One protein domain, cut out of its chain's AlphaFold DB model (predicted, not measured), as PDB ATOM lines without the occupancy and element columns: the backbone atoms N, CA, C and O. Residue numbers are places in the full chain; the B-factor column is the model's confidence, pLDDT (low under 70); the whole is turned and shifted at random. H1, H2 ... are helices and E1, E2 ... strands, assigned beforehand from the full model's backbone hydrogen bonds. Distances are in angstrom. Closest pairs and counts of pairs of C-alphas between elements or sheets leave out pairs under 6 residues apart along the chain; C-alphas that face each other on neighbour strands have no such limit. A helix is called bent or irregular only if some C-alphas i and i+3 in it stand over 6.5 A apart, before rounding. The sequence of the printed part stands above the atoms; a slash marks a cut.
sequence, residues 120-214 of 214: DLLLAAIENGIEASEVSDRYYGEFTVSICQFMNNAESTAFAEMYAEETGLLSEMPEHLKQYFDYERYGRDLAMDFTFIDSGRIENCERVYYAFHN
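What this domain is: This is residues 120 to 214 of the 214 residues of the protein "Antirestriction protein" of Vibrio cholerae (UniProt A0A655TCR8). A strongly twisted sheet of three strands curls round one helix, H3, and H1 covers the opposite face; H5 crosses H3. Between H3 and H5 the chain reaches out to short H4 at one end of the long axis, with H1 and H2 towards the other. There are 95 printed residues with five named helices and three named strands, ordered H1 H2 E1 H3 H4 H5 E2 E3. The antiparallel sheet runs E1, E3, E2, and the class is mixed, helices and strands. The whole is compact, radius of gyration of the C-alphas 14.1 A, with an elongated outline of 43 by 28 by 20 A.

Where its parts are: H1, residues 120 to 127, begins at C-alpha 120 (117.598, 160.156, 96.655). H2 is 132 to 138, irregular, with C-alphas 133 and 136 7.1 A apart. E1, 139 to 146, is 21.4 A long; H3, 154 to 166, 18.5 A. H4 is 175 to 178 and H5 183 to 190. E2, 194 to 203, 22.7 A, bends by 76 degrees at 200. E3, 206 to 213, 22.4 A, ends at C-alpha 213 (128.372, 162.408, 110.790).

How they stand to each other: H1 and H3 on opposite faces make three layers, helices on both sides of the sheet. H1's height is 8.9 A; its closest C-alphas to E2 are Ala 124 and Ser 199, 6.1 A. H2 only grazes the sheet. E1 and E3 pair through N 143 and O 209, 2.9 A; hairpin E2 and E3 through N 197 and O 210, 2.9 A. H3 touches H5 about perpendicular at 88 degrees, closest C-alphas Ser 156 and Gly 187, 4.5 A, with residues 156 to 161 alone. H4 is apart from H3 and H5. Every O i to N i+4 pair is within hydrogen-bond range in H1, H3 and H5; H2 has 1 of 3, with 3 of 4 O i to N i+3; H4 is too short.

The domain as a whole: The C-alphas farthest apart, Ser 133 and His 176, are 44.2 A apart. The printed part has no cut and no long link. Residues 150 to 152 are under pLDDT 70.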
ATOM      1  N   ASP A 120     117.948 161.281  95.775       89.25
ATOM      2  CA  ASP A 120     117.598 160.156  96.655       89.25
ATOM      3  C   ASP A 120     118.329 160.280  98.002       89.25
ATOM      4  O   ASP A 120     117.764 159.986  99.059       89.25
ATOM      5  N   LEU A 121     119.575 160.764  97.978       92.06
ATOM      6  CA  LEU A 121     120.357 161.049  99.182       92.06
ATOM      7  C   LEU A 121     119.735 162.185 100.007       92.06
ATOM      8  O   LEU A 121     119.607 162.050 101.226       92.06
ATOM      9  N   LEU A 122     119.324 163.281  99.360       92.62
ATOM     10  CA  LEU A 122     118.621 164.391 100.017       92.62
ATOM     11  C   LEU A 122     117.302 163.933 100.637       92.62
ATOM     12  O   LEU A 122     117.061 164.201 101.812       92.62
ATOM     13  N   LEU A 123     116.483 163.207  99.872       91.81
ATOM     14  CA  LEU A 123     115.211 162.657 100.333       91.81
ATOM     15  C   LEU A 123     115.408 161.806 101.593       91.81
ATOM     16  O   LEU A 123     114.809 162.084 102.633       91.81
ATOM     17  N   ALA A 124     116.312 160.824 101.536       92.12
ATOM     18  CA  ALA A 124     116.585 159.936 102.660       92.12
ATOM     19  C   ALA A 124     117.090 160.698 103.901       92.12
ATOM     20  O   ALA A 124     116.715 160.372 105.031       92.12
ATOM     21  N   ALA A 125     117.926 161.723 103.709       92.75
ATOM     22  CA  ALA A 125     118.447 162.548 104.795       92.75
ATOM     23  C   ALA A 125     117.342 163.379 105.472       92.75
ATOM     24  O   ALA A 125     117.216 163.349 106.701       92.75
ATOM     25  N   ILE A 126     116.509 164.062 104.682       92.19
ATOM     26  CA  ILE A 126     115.435 164.934 105.182       92.19
ATOM     27  C   ILE A 126     114.356 164.122 105.902       92.19
ATOM     28  O   ILE A 126     113.938 164.499 106.999       92.19
ATOM     29  N   GLU A 127     113.965 162.962 105.367       90.25
ATOM     30  CA  GLU A 127     113.011 162.056 106.027       90.25
ATOM     31  C   GLU A 127     113.495 161.576 107.406       90.25
ATOM     32  O   GLU A 127     112.686 161.288 108.292       90.25
ATOM     33  N   ASN A 128     114.814 161.526 107.615       90.81
ATOM     34  CA  ASN A 128     115.437 161.157 108.885       90.81
ATOM     35  C   ASN A 128     115.842 162.372 109.741       90.81
ATOM     36  O   ASN A 128     116.514 162.212 110.763       90.81
ATOM     37  N   GLY A 129     115.389 163.576 109.377       90.06
ATOM     38  CA  GLY A 129     115.533 164.791 110.177       90.06
ATOM     39  C   GLY A 129     116.868 165.519 110.021       90.06
ATOM     40  O   GLY A 129     117.244 166.267 110.923       90.06
ATOM     41  N   ILE A 130     117.589 165.300 108.920       91.56
ATOM     42  CA  ILE A 130     118.763 166.097 108.543       91.56
ATOM     43  C   ILE A 130     118.291 167.235 107.633       91.56
ATOM     44  O   ILE A 130     117.646 166.984 106.619       91.56
ATOM     45  N   GLU A 131     118.592 168.486 107.984       89.25
ATOM     46  CA  GLU A 131     118.213 169.633 107.149       89.25
ATOM     47  C   GLU A 131     118.937 169.581 105.794       89.25
ATOM     48  O   GLU A 131     120.116 169.228 105.736       89.25
ATOM     49  N   ALA A 132     118.254 169.960 104.704       87.44
ATOM     50  CA  ALA A 132     118.791 169.893 103.337       87.44
ATOM     51  C   ALA A 132     120.158 170.592 103.196       87.44
ATOM     52  O   ALA A 132     121.061 170.084 102.529       87.44
ATOM     53  N   SER A 133     120.327 171.720 103.889       87.12
ATOM     54  CA  SER A 133     121.557 172.515 103.928       87.12
ATOM     55  C   SER A 133     122.726 171.824 104.648       87.12
ATOM     56  O   SER A 133     123.880 172.128 104.358       87.12
ATOM     57  N   GLU A 134     122.456 170.875 105.550       90.69
ATOM     58  CA  GLU A 134     123.471 170.131 106.309       90.69
ATOM     59  C   GLU A 134     123.901 168.830 105.622       90.69
ATOM     60  O   GLU A 134     124.925 168.248 105.987       90.69
ATOM     61  N   VAL A 135     123.132 168.343 104.641       92.25
ATOM     62  CA  VAL A 135     123.344 167.020 104.029       92.25
ATOM     63  C   VAL A 135     124.751 166.897 103.455       92.25
ATOM     64  O   VAL A 135     125.435 165.918 103.744       92.25
ATOM     65  N   SER A 136     125.212 167.897 102.699       91.56
ATOM     66  CA  SER A 136     126.545 167.866 102.084       91.56
ATOM     67  C   SER A 136     127.674 167.840 103.119       91.56
ATOM     68  O   SER A 136     128.638 167.098 102.945       91.56
ATOM     69  N   ASP A 137     127.534 168.598 104.209       92.25
ATOM     70  CA  ASP A 137     128.550 168.694 105.262       92.25
ATOM     71  C   ASP A 137     128.607 167.433 106.134       92.25
ATOM     72  O   ASP A 137     129.672 167.051 106.625       92.25
ATOM     73  N   ARG A 138     127.458 166.782 106.347       95.06
ATOM     74  CA  ARG A 138     127.353 165.592 107.199       95.06
ATOM     75  C   ARG A 138     127.614 164.299 106.442       95.06
ATOM     76  O   ARG A 138     128.013 163.323 107.073       95.06
ATOM     77  N   TYR A 139     127.377 164.259 105.135       95.56
ATOM     78  CA  TYR A 139     127.523 163.046 104.339       95.56
ATOM     79  C   TYR A 139     128.977 162.560 104.309       95.56
ATOM     80  O   TYR A 139     129.879 163.254 103.844       95.56
ATOM     81  N   TYR A 140     129.201 161.342 104.801       95.06
ATOM     82  CA  TYR A 140     130.507 160.686 104.762       95.06
ATOM     83  C   TYR A 140     130.668 159.846 103.494       95.06
ATOM     84  O   TYR A 140     131.707 159.895 102.839       95.06
ATOM     85  N   GLY A 141     129.642 159.065 103.150       94.50
ATOM     86  CA  GLY A 141     129.701 158.148 102.022       94.50
ATOM     87  C   GLY A 141     128.595 157.100 102.021       94.50
ATOM     88  O   GLY A 141     127.756 157.031 102.922       94.50
ATOM     89  N   GLU A 142     128.630 156.267 100.992       95.12
ATOM     90  CA  GLU A 142     127.699 155.170 100.755       95.12
ATOM     91  C   GLU A 142     128.384 153.831 101.038       95.12
ATOM     92  O   GLU A 142     129.554 153.646 100.703       95.12
ATOM     93  N   PHE A 143     127.653 152.887 101.626       94.94
ATOM     94  CA  PHE A 143     128.125 151.524 101.850       94.94
ATOM     95  C   PHE A 143     126.994 150.513 101.674       94.94
ATOM     96  O   PHE A 143     125.811 150.858 101.707       94.94
ATOM     97  N   THR A 144     127.348 149.243 101.489       94.81
ATOM     98  CA  THR A 144     126.373 148.177 101.262       94.81
ATOM     99  C   THR A 144     126.387 147.144 102.381       94.81
ATOM    100  O   THR A 144     127.397 146.891 103.038       94.81
ATOM    101  N   VAL A 145     125.227 146.540 102.621       92.31
ATOM    102  CA  VAL A 145     125.034 145.469 103.599       92.31
ATOM    103  C   VAL A 145     124.367 144.303 102.893       92.31
ATOM    104  O   VAL A 145     123.303 144.455 102.293       92.31
ATOM    105  N   SER A 146     124.949 143.108 102.972       90.38
ATOM    106  CA  SER A 146     124.341 141.934 102.344       90.38
ATOM    107  C   SER A 146     122.946 141.663 102.918       90.38
ATOM    108  O   SER A 146     122.779 141.507 104.128       90.38
ATOM    109  N   ILE A 147     121.937 141.497 102.056       85.75
ATOM    110  CA  ILE A 147     120.564 141.180 102.505       85.75
ATOM    111  C   ILE A 147     120.461 139.793 103.159       85.75
ATOM    112  O   ILE A 147     119.464 139.470 103.803       85.75
ATOM    113  N   CYS A 148     121.478 138.952 102.970       80.12
ATOM    114  CA  CYS A 148     121.588 137.626 103.570       80.12
ATOM    115  C   CYS A 148     122.212 137.661 104.976       80.12
ATOM    116  O   CYS A 148     122.387 136.606 105.593       80.12
ATOM    117  N   GLN A 149     122.588 138.839 105.476       75.31
ATOM    118  CA  GLN A 149     123.225 138.998 106.773       75.31
ATOM    119  C   GLN A 149     122.163 139.083 107.871       75.31
ATOM    120  O   GLN A 149     121.435 140.059 107.999       75.31
ATOM    121  N   PHE A 150     122.074 138.032 108.687       66.56
ATOM    122  CA  PHE A 150     121.106 137.922 109.790       66.56
ATOM    123  C   PHE A 150     121.683 138.372 111.145       66.56
ATOM    124  O   PHE A 150     121.246 137.907 112.198       66.56
ATOM    125  N   MET A 151     122.717 139.217 111.129       69.75
ATOM    126  CA  MET A 151     123.402 139.689 112.333       69.75
ATOM    127  C   MET A 151     122.688 140.906 112.925       69.75
ATOM    128  O   MET A 151     122.158 141.738 112.196       69.75
ATOM    129  N   ASN A 152     122.714 141.034 114.254       69.88
ATOM    130  CA  ASN A 152     122.349 142.297 114.896       69.88
ATOM    131  C   ASN A 152     123.423 143.344 114.555       69.88
ATOM    132  O   ASN A 152     124.608 143.039 114.673       69.88
ATOM    133  N   ASN A 153     123.016 144.564 114.190       82.25
ATOM    134  CA  ASN A 153     123.908 145.669 113.803       82.25
ATOM    135  C   ASN A 153     124.761 145.371 112.547       82.25
ATOM    136  O   ASN A 153     125.964 145.654 112.501       82.25
ATOM    137  N   ALA A 154     124.147 144.748 111.538       88.94
ATOM    138  CA  ALA A 154     124.812 144.449 110.273       88.94
ATOM    139  C   ALA A 154     125.314 145.728 109.582       88.94
ATOM    140  O   ALA A 154     126.424 145.724 109.054       88.94
ATOM    141  N   GLU A 155     124.561 146.831 109.680       92.25
ATOM    142  CA  GLU A 155     124.939 148.132 109.122       92.25
ATOM    143  C   GLU A 155     126.241 148.647 109.727       92.25
ATOM    144  O   GLU A 155     127.208 148.912 109.019       92.25
ATOM    145  N   SER A 156     126.296 148.725 111.059       93.56
ATOM    146  CA  SER A 156     127.463 149.278 111.741       93.56
ATOM    147  C   SER A 156     128.709 148.427 111.524       93.56
ATOM    148  O   SER A 156     129.811 148.960 111.469       93.56
ATOM    149  N   THR A 157     128.545 147.106 111.405       93.88
ATOM    150  CA  THR A 157     129.659 146.180 111.161       93.88
ATOM    151  C   THR A 157     130.215 146.356 109.750       93.88
ATOM    152  O   THR A 157     131.423 146.521 109.601       93.88
ATOM    153  N   ALA A 158     129.343 146.390 108.735       94.06
ATOM    154  CA  ALA A 158     129.741 146.622 107.347       94.06
ATOM    155  C   ALA A 158     130.424 147.988 107.175       94.06
ATOM    156  O   ALA A 158     131.481 148.084 106.552       94.06
ATOM    157  N   PHE A 159     129.883 149.030 107.814       95.69
ATOM    158  CA  PHE A 159     130.518 150.343 107.827       95.69
ATOM    159  C   PHE A 159     131.900 150.310 108.493       95.69
ATOM    160  O   PHE A 159     132.839 150.904 107.975       95.69
ATOM    161  N   ALA A 160     132.066 149.591 109.609       95.12
ATOM    162  CA  ALA A 160     133.362 149.455 110.277       95.12
ATOM    163  C   ALA A 160     134.420 148.769 109.399       95.12
ATOM    164  O   ALA A 160     135.588 149.157 109.454       95.12
ATOM    165  N   GLU A 161     134.032 147.756 108.620       93.00
ATOM    166  CA  GLU A 161     134.915 147.085 107.659       93.00
ATOM    167  C   GLU A 161     135.387 148.064 106.580       93.00
ATOM    168  O   GLU A 161     136.595 148.251 106.413       93.00
ATOM    169  N   MET A 162     134.445 148.758 105.932       94.88
ATOM    170  CA  MET A 162     134.738 149.781 104.924       94.88
ATOM    171  C   MET A 162     135.621 150.899 105.498       94.88
ATOM    172  O   MET A 162     136.688 151.193 104.966       94.88
ATOM    173  N   TYR A 163     135.228 151.478 106.633       95.38
ATOM    174  CA  TYR A 163     135.934 152.588 107.269       95.38
ATOM    175  C   TYR A 163     137.366 152.210 107.668       95.38
ATOM    176  O   TYR A 163     138.300 152.996 107.499       95.38
ATOM    177  N   ALA A 164     137.581 150.998 108.192       93.44
ATOM    178  CA  ALA A 164     138.916 150.522 108.553       93.44
ATOM    179  C   ALA A 164     139.825 150.317 107.329       93.44
ATOM    180  O   ALA A 164     141.035 150.546 107.430       93.44
ATOM    181  N   GLU A 165     139.261 149.889 106.196       91.12
ATOM    182  CA  GLU A 165     139.979 149.762 104.927       91.12
ATOM    183  C   GLU A 165     140.340 151.137 104.350       91.12
ATOM    184  O   GLU A 165     141.518 151.392 104.083       91.12
ATOM    185  N   GLU A 166     139.370 152.049 104.245       93.19
ATOM    186  CA  GLU A 166     139.550 153.396 103.681       93.19
ATOM    187  C   GLU A 166     140.550 154.245 104.468       93.19
ATOM    188  O   GLU A 166     141.424 154.899 103.895       93.19
ATOM    189  N   THR A 167     140.454 154.222 105.798       92.62
ATOM    190  CA  THR A 167     141.351 154.993 106.672       92.62
ATOM    191  C   THR A 167     142.719 154.337 106.844       92.62
ATOM    192  O   THR A 167     143.636 154.939 107.408       92.62
ATOM    193  N   GLY A 168     142.878 153.090 106.391       92.12
ATOM    194  CA  GLY A 168     144.078 152.303 106.630       92.12
ATOM    195  C   GLY A 168     144.316 152.017 108.114       92.12
ATOM    196  O   GLY A 168     145.470 151.828 108.508       92.12
ATOM    197  N   LEU A 169     143.260 151.961 108.937       92.31
ATOM    198  CA  LEU A 169     143.328 151.743 110.391       92.31
ATOM    199  C   LEU A 169     144.197 150.535 110.759       92.31
ATOM    200  O   LEU A 169     144.957 150.564 111.726       92.31
ATOM    201  N   LEU A 170     144.105 149.468 109.961       91.69
ATOM    202  CA  LEU A 170     144.827 148.214 110.185       91.69
ATOM    203  C   LEU A 170     146.076 148.075 109.299       91.69
ATOM    204  O   LEU A 170     146.660 146.994 109.237       91.69
ATOM    205  N   SER A 171     146.501 149.130 108.598       91.31
ATOM    206  CA  SER A 171     147.604 149.075 107.621       91.31
ATOM    207  C   SER A 171     148.939 148.634 108.231       91.31
ATOM    208  O   SER A 171     149.708 147.923 107.581       91.31
ATOM    209  N   GLU A 172     149.186 148.976 109.496       90.44
ATOM    210  CA  GLU A 172     150.388 148.582 110.239       90.44
ATOM    211  C   GLU A 172     150.268 147.197 110.906       90.44
ATOM    212  O   GLU A 172     151.256 146.659 111.417       90.44
ATOM    213  N   MET A 173     149.077 146.584 110.903       90.06
ATOM    214  CA  MET A 173     148.866 145.271 111.507       90.06
ATOM    215  C   MET A 173     149.341 144.137 110.588       90.06
ATOM    216  O   MET A 173     149.044 144.126 109.391       90.06
ATOM    217  N   PRO A 174     150.010 143.106 111.137       91.31
ATOM    218  CA  PRO A 174     150.296 141.883 110.400       91.31
ATOM    219  C   PRO A 174     149.019 141.233 109.854       91.31
ATOM    220  O   PRO A 174     148.035 141.096 110.577       91.31
ATOM    221  N   GLU A 175     149.069 140.740 108.614       86.19
ATOM    222  CA  GLU A 175     147.899 140.203 107.898       86.19
ATOM    223  C   GLU A 175     147.149 139.108 108.674       86.19
ATOM    224  O   GLU A 175     145.926 139.093 108.750       86.19
ATOM    225  N   HIS A 176     147.895 138.228 109.346       88.25
ATOM    226  CA  HIS A 176     147.321 137.152 110.154       88.25
ATOM    227  C   HIS A 176     146.605 137.637 111.427       88.25
ATOM    228  O   HIS A 176     145.847 136.870 112.010       88.25
ATOM    229  N   LEU A 177     146.854 138.872 111.883       90.06
ATOM    230  CA  LEU A 177     146.167 139.480 113.028       90.06
ATOM    231  C   LEU A 177     144.950 140.307 112.612       90.06
ATOM    232  O   LEU A 177     144.026 140.423 113.411       90.06
ATOM    233  N   LYS A 178     144.906 140.832 111.378       88.62
ATOM    234  CA  LYS A 178     143.752 141.597 110.872       88.62
ATOM    235  C   LYS A 178     142.449 140.798 110.935       88.62
ATOM    236  O   LYS A 178     141.409 141.347 111.263       88.62
ATOM    237  N   GLN A 179     142.530 139.483 110.718       85.94
ATOM    238  CA  GLN A 179     141.389 138.560 110.804       85.94
ATOM    239  C   GLN A 179     140.777 138.431 112.211       85.94
ATOM    240  O   GLN A 179     139.715 137.836 112.355       85.94
ATOM    241  N   TYR A 180     141.449 138.944 113.247       92.12
ATOM    242  CA  TYR A 180     140.968 138.936 114.632       92.12
ATOM    243  C   TYR A 180     140.488 140.313 115.104       92.12
ATOM    244  O   TYR A 180     140.193 140.474 116.290       92.12
ATOM    245  N   PHE A 181     140.451 141.311 114.219       93.12
ATOM    246  CA  PHE A 181     139.873 142.606 114.548       93.12
ATOM    247  C   PHE A 181     138.353 142.471 114.727       93.12
ATOM    248  O   PHE A 181     137.677 141.816 113.937       93.12
ATOM    249  N   ASP A 182     137.826 143.058 115.801       93.62
ATOM    250  CA  ASP A 182     136.413 142.955 116.182       93.62
ATOM    251  C   ASP A 182     135.621 144.116 115.559       93.62
ATOM    252  O   ASP A 182     135.410 145.158 116.186       93.62
ATOM    253  N   TYR A 183     135.226 143.941 114.293       92.88
ATOM    254  CA  TYR A 183     134.461 144.940 113.541       92.88
ATOM    255  C   TYR A 183     133.070 145.196 114.128       92.88
ATOM    256  O   TYR A 183     132.584 146.317 114.038       92.88
ATOM    257  N   GLU A 184     132.443 144.213 114.783       91.88
ATOM    258  CA  GLU A 184     131.128 144.408 115.411       91.88
ATOM    259  C   GLU A 184     131.203 145.435 116.545       91.88
ATOM    260  O   GLU A 184     130.371 146.342 116.645       91.88
ATOM    261  N   ARG A 185     132.212 145.313 117.420       92.94
ATOM    262  CA  ARG A 185     132.411 146.281 118.508       92.94
ATOM    263  C   ARG A 185     132.844 147.634 117.986       92.94
ATOM    264  O   ARG A 185     132.308 148.638 118.439       92.94
ATOM    265  N   TYR A 186     133.778 147.649 117.040       94.69
ATOM    266  CA  TYR A 186     134.249 148.897 116.459       94.69
ATOM    267  C   TYR A 186     133.125 149.646 115.732       94.69
ATOM    268  O   TYR A 186     132.942 150.838 115.949       94.69
ATOM    269  N   GLY A 187     132.308 148.935 114.956       94.50
ATOM    270  CA  GLY A 187     131.139 149.488 114.282       94.50
ATOM    271  C   GLY A 187     130.128 150.081 115.254       94.50
ATOM    272  O   GLY A 187     129.598 151.162 115.020       94.50
ATOM    273  N   ARG A 188     129.891 149.420 116.391       92.88
ATOM    274  CA  ARG A 188     129.018 149.959 117.440       92.88
ATOM    275  C   ARG A 188     129.552 151.262 118.038       92.88
ATOM    276  O   ARG A 188     128.749 152.129 118.374       92.88
ATOM    277  N   ASP A 189     130.865 151.377 118.199       95.19
ATOM    278  CA  ASP A 189     131.492 152.612 118.667       95.19
ATOM    279  C   ASP A 189     131.373 153.709 117.592       95.19
ATOM    280  O   ASP A 189     130.963 154.820 117.915       95.19
ATOM    281  N   LEU A 190     131.592 153.382 116.311       94.94
ATOM    282  CA  LEU A 190     131.361 154.307 115.190       94.94
ATOM    283  C   LEU A 190     129.904 154.782 115.108       94.94
ATOM    284  O   LEU A 190     129.663 155.948 114.829       94.94
ATOM    285  N   ALA A 191     128.926 153.933 115.422       93.69
ATOM    286  CA  ALA A 191     127.512 154.315 115.455       93.69
ATOM    287  C   ALA A 191     127.168 155.365 116.539       93.69
ATOM    288  O   ALA A 191     126.027 155.814 116.619       93.69
ATOM    289  N   MET A 192     128.116 155.742 117.408       93.44
ATOM    290  CA  MET A 192     127.967 156.897 118.302       93.44
ATOM    291  C   MET A 192     128.327 158.220 117.614       93.44
ATOM    292  O   MET A 192     127.779 159.257 117.984       93.44
ATOM    293  N   ASP A 193     129.202 158.174 116.608       94.94
ATOM    294  CA  ASP A 193     129.688 159.331 115.845       94.94
ATOM    295  C   ASP A 193     129.015 159.453 114.467       94.94
ATOM    296  O   ASP A 193     129.092 160.505 113.831       94.94
ATOM    297  N   PHE A 194     128.348 158.388 114.015       95.69
ATOM    298  CA  PHE A 194     127.661 158.315 112.734       95.69
ATOM    299  C   PHE A 194     126.198 157.889 112.871       95.69
ATOM    300  O   PHE A 194     125.837 157.095 113.742       95.69
ATOM    301  N   THR A 195     125.380 158.365 111.940       94.44
ATOM    302  CA  THR A 195     124.026 157.887 111.661       94.44
ATOM    303  C   THR A 195     124.027 157.141 110.327       94.44
ATOM    304  O   THR A 195     124.596 157.618 109.346       94.44
ATOM    305  N   PHE A 196     123.380 155.974 110.289       95.00
ATOM    306  CA  PHE A 196     123.220 155.174 109.073       95.00
ATOM    307  C   PHE A 196     121.768 155.218 108.617       95.00
ATOM    308  O   PHE A 196     120.869 154.856 109.377       95.00
ATOM    309  N   ILE A 197     121.550 155.646 107.379       94.94
ATOM    310  CA  ILE A 197     120.224 155.782 106.778       94.94
ATOM    311  C   ILE A 197     120.108 154.780 105.632       94.94
ATOM    312  O   ILE A 197     120.985 154.716 104.773       94.94
ATOM    313  N   ASP A 198     119.043 153.979 105.635       92.75
ATOM    314  CA  ASP A 198     118.716 153.069 104.532       92.75
ATOM    315  C   ASP A 198     118.307 153.893 103.310       92.75
ATOM    316  O   ASP A 198     117.382 154.702 103.395       92.75
ATOM    317  N   SER A 199     118.971 153.686 102.172       90.62
ATOM    318  CA  SER A 199     118.643 154.412 100.944       90.62
ATOM    319  C   SER A 199     117.398 153.852 100.240       90.62
ATOM    320  O   SER A 199     117.031 154.333  99.173       90.62
ATOM    321  N   GLY A 200     116.836 152.734 100.712       88.25
ATOM    322  CA  GLY A 200     115.752 152.004 100.051       88.25
ATOM    323  C   GLY A 200     116.178 151.213  98.807       88.25
ATOM    324  O   GLY A 200     115.373 150.460  98.251       88.25
ATOM    325  N   ARG A 201     117.443 151.327  98.378       90.56
ATOM    326  CA  ARG A 201     117.973 150.669  97.176       90.56
ATOM    327  C   ARG A 201     118.553 149.300  97.520       90.56
ATOM    328  O   ARG A 201     119.115 149.077  98.594       90.56
ATOM    329  N   ILE A 202     118.412 148.369  96.577       91.69
ATOM    330  CA  ILE A 202     119.031 147.044  96.642       91.69
ATOM    331  C   ILE A 202     119.800 146.807  95.347       91.69
ATOM    332  O   ILE A 202     119.208 146.750  94.269       91.69
ATOM    333  N   GLU A 203     121.101 146.582  95.468       90.56
ATOM    334  CA  GLU A 203     122.012 146.330  94.359       90.56
ATOM    335  C   GLU A 203     122.766 145.027  94.602       90.56
ATOM    336  O   GLU A 203     123.283 144.794  95.683       90.56
ATOM    337  N   ASN A 204     122.819 144.130  93.613       89.50
ATOM    338  CA  ASN A 204     123.590 142.879  93.707       89.50
ATOM    339  C   ASN A 204     123.319 142.022  94.970       89.50
ATOM    340  O   ASN A 204     124.207 141.316  95.443       89.50
ATOM    341  N   CYS A 205     122.078 142.020  95.473       89.38
ATOM    342  CA  CYS A 205     121.685 141.384  96.744       89.38
ATOM    343  C   CYS A 205     122.297 142.041  97.997       89.38
ATOM    344  O   CYS A 205     122.456 141.396  99.035       89.38
ATOM    345  N   GLU A 206     122.591 143.329  97.921       92.38
ATOM    346  CA  GLU A 206     123.053 144.159  99.022       92.38
ATOM    347  C   GLU A 206     122.135 145.375  99.141       92.38
ATOM    348  O   GLU A 206     121.693 145.939  98.143       92.38
ATOM    349  N   ARG A 207     121.777 145.733 100.368       93.38
ATOM    350  CA  ARG A 207     121.030 146.948 100.679       93.38
ATOM    351  C   ARG A 207     122.014 148.098 100.802       93.38
ATOM    352  O   ARG A 207     123.066 147.924 101.415       93.38
ATOM    353  N   VAL A 208     121.668 149.240 100.228       94.31
ATOM    354  CA  VAL A 208     122.528 150.421 100.211       94.31
ATOM    355  C   VAL A 208     122.172 151.339 101.379       94.31
ATOM    356  O   VAL A 208     120.997 151.574 101.659       94.31
ATOM    357  N   TYR A 209     123.193 151.848 102.060       95.50
ATOM    358  CA  TYR A 209     123.073 152.762 103.187       95.50
ATOM    359  C   TYR A 209     123.947 153.993 102.971       95.50
ATOM    360  O   TYR A 209     125.033 153.918 102.394       95.50
ATOM    361  N   TYR A 210     123.493 155.113 103.514       96.56
ATOM    362  CA  TYR A 210     124.252 156.349 103.614       96.56
ATOM    363  C   TYR A 210     124.753 156.538 105.042       96.56
ATOM    364  O   TYR A 210     123.999 156.362 106.003       96.56
ATOM    365  N   ALA A 211     126.021 156.905 105.184       96.56
ATOM    366  CA  ALA A 211     126.621 157.271 106.457       96.56
ATOM    367  C   ALA A 211     126.715 158.795 106.579       96.56
ATOM    368  O   ALA A 211     127.238 159.470 105.692       96.56
ATOM    369  N   PHE A 212     126.256 159.316 107.712       96.56
ATOM    370  CA  PHE A 212     126.312 160.731 108.060       96.56
ATOM    371  C   PHE A 212     127.025 160.923 109.389       96.56
ATOM    372  O   PHE A 212     126.788 160.165 110.324       96.56
ATOM    373  N   HIS A 213     127.851 161.955 109.506       95.44
ATOM    374  CA  HIS A 213     128.372 162.408 110.790       95.44
ATOM    375  C   HIS A 213     127.239 162.932 111.689       95.44
ATOM    376  O   HIS A 213     126.285 163.544 111.199       95.44
ATOM    377  N   ASN A 214     127.328 162.671 112.996       90.31
ATOM    378  CA  ASN A 214     126.403 163.184 114.016       90.31
ATOM    379  C   ASN A 214     126.662 164.643 114.398       90.31
ATOM    380  O   ASN A 214     127.833 165.083 114.344       90.31
TER     381      ASN A 214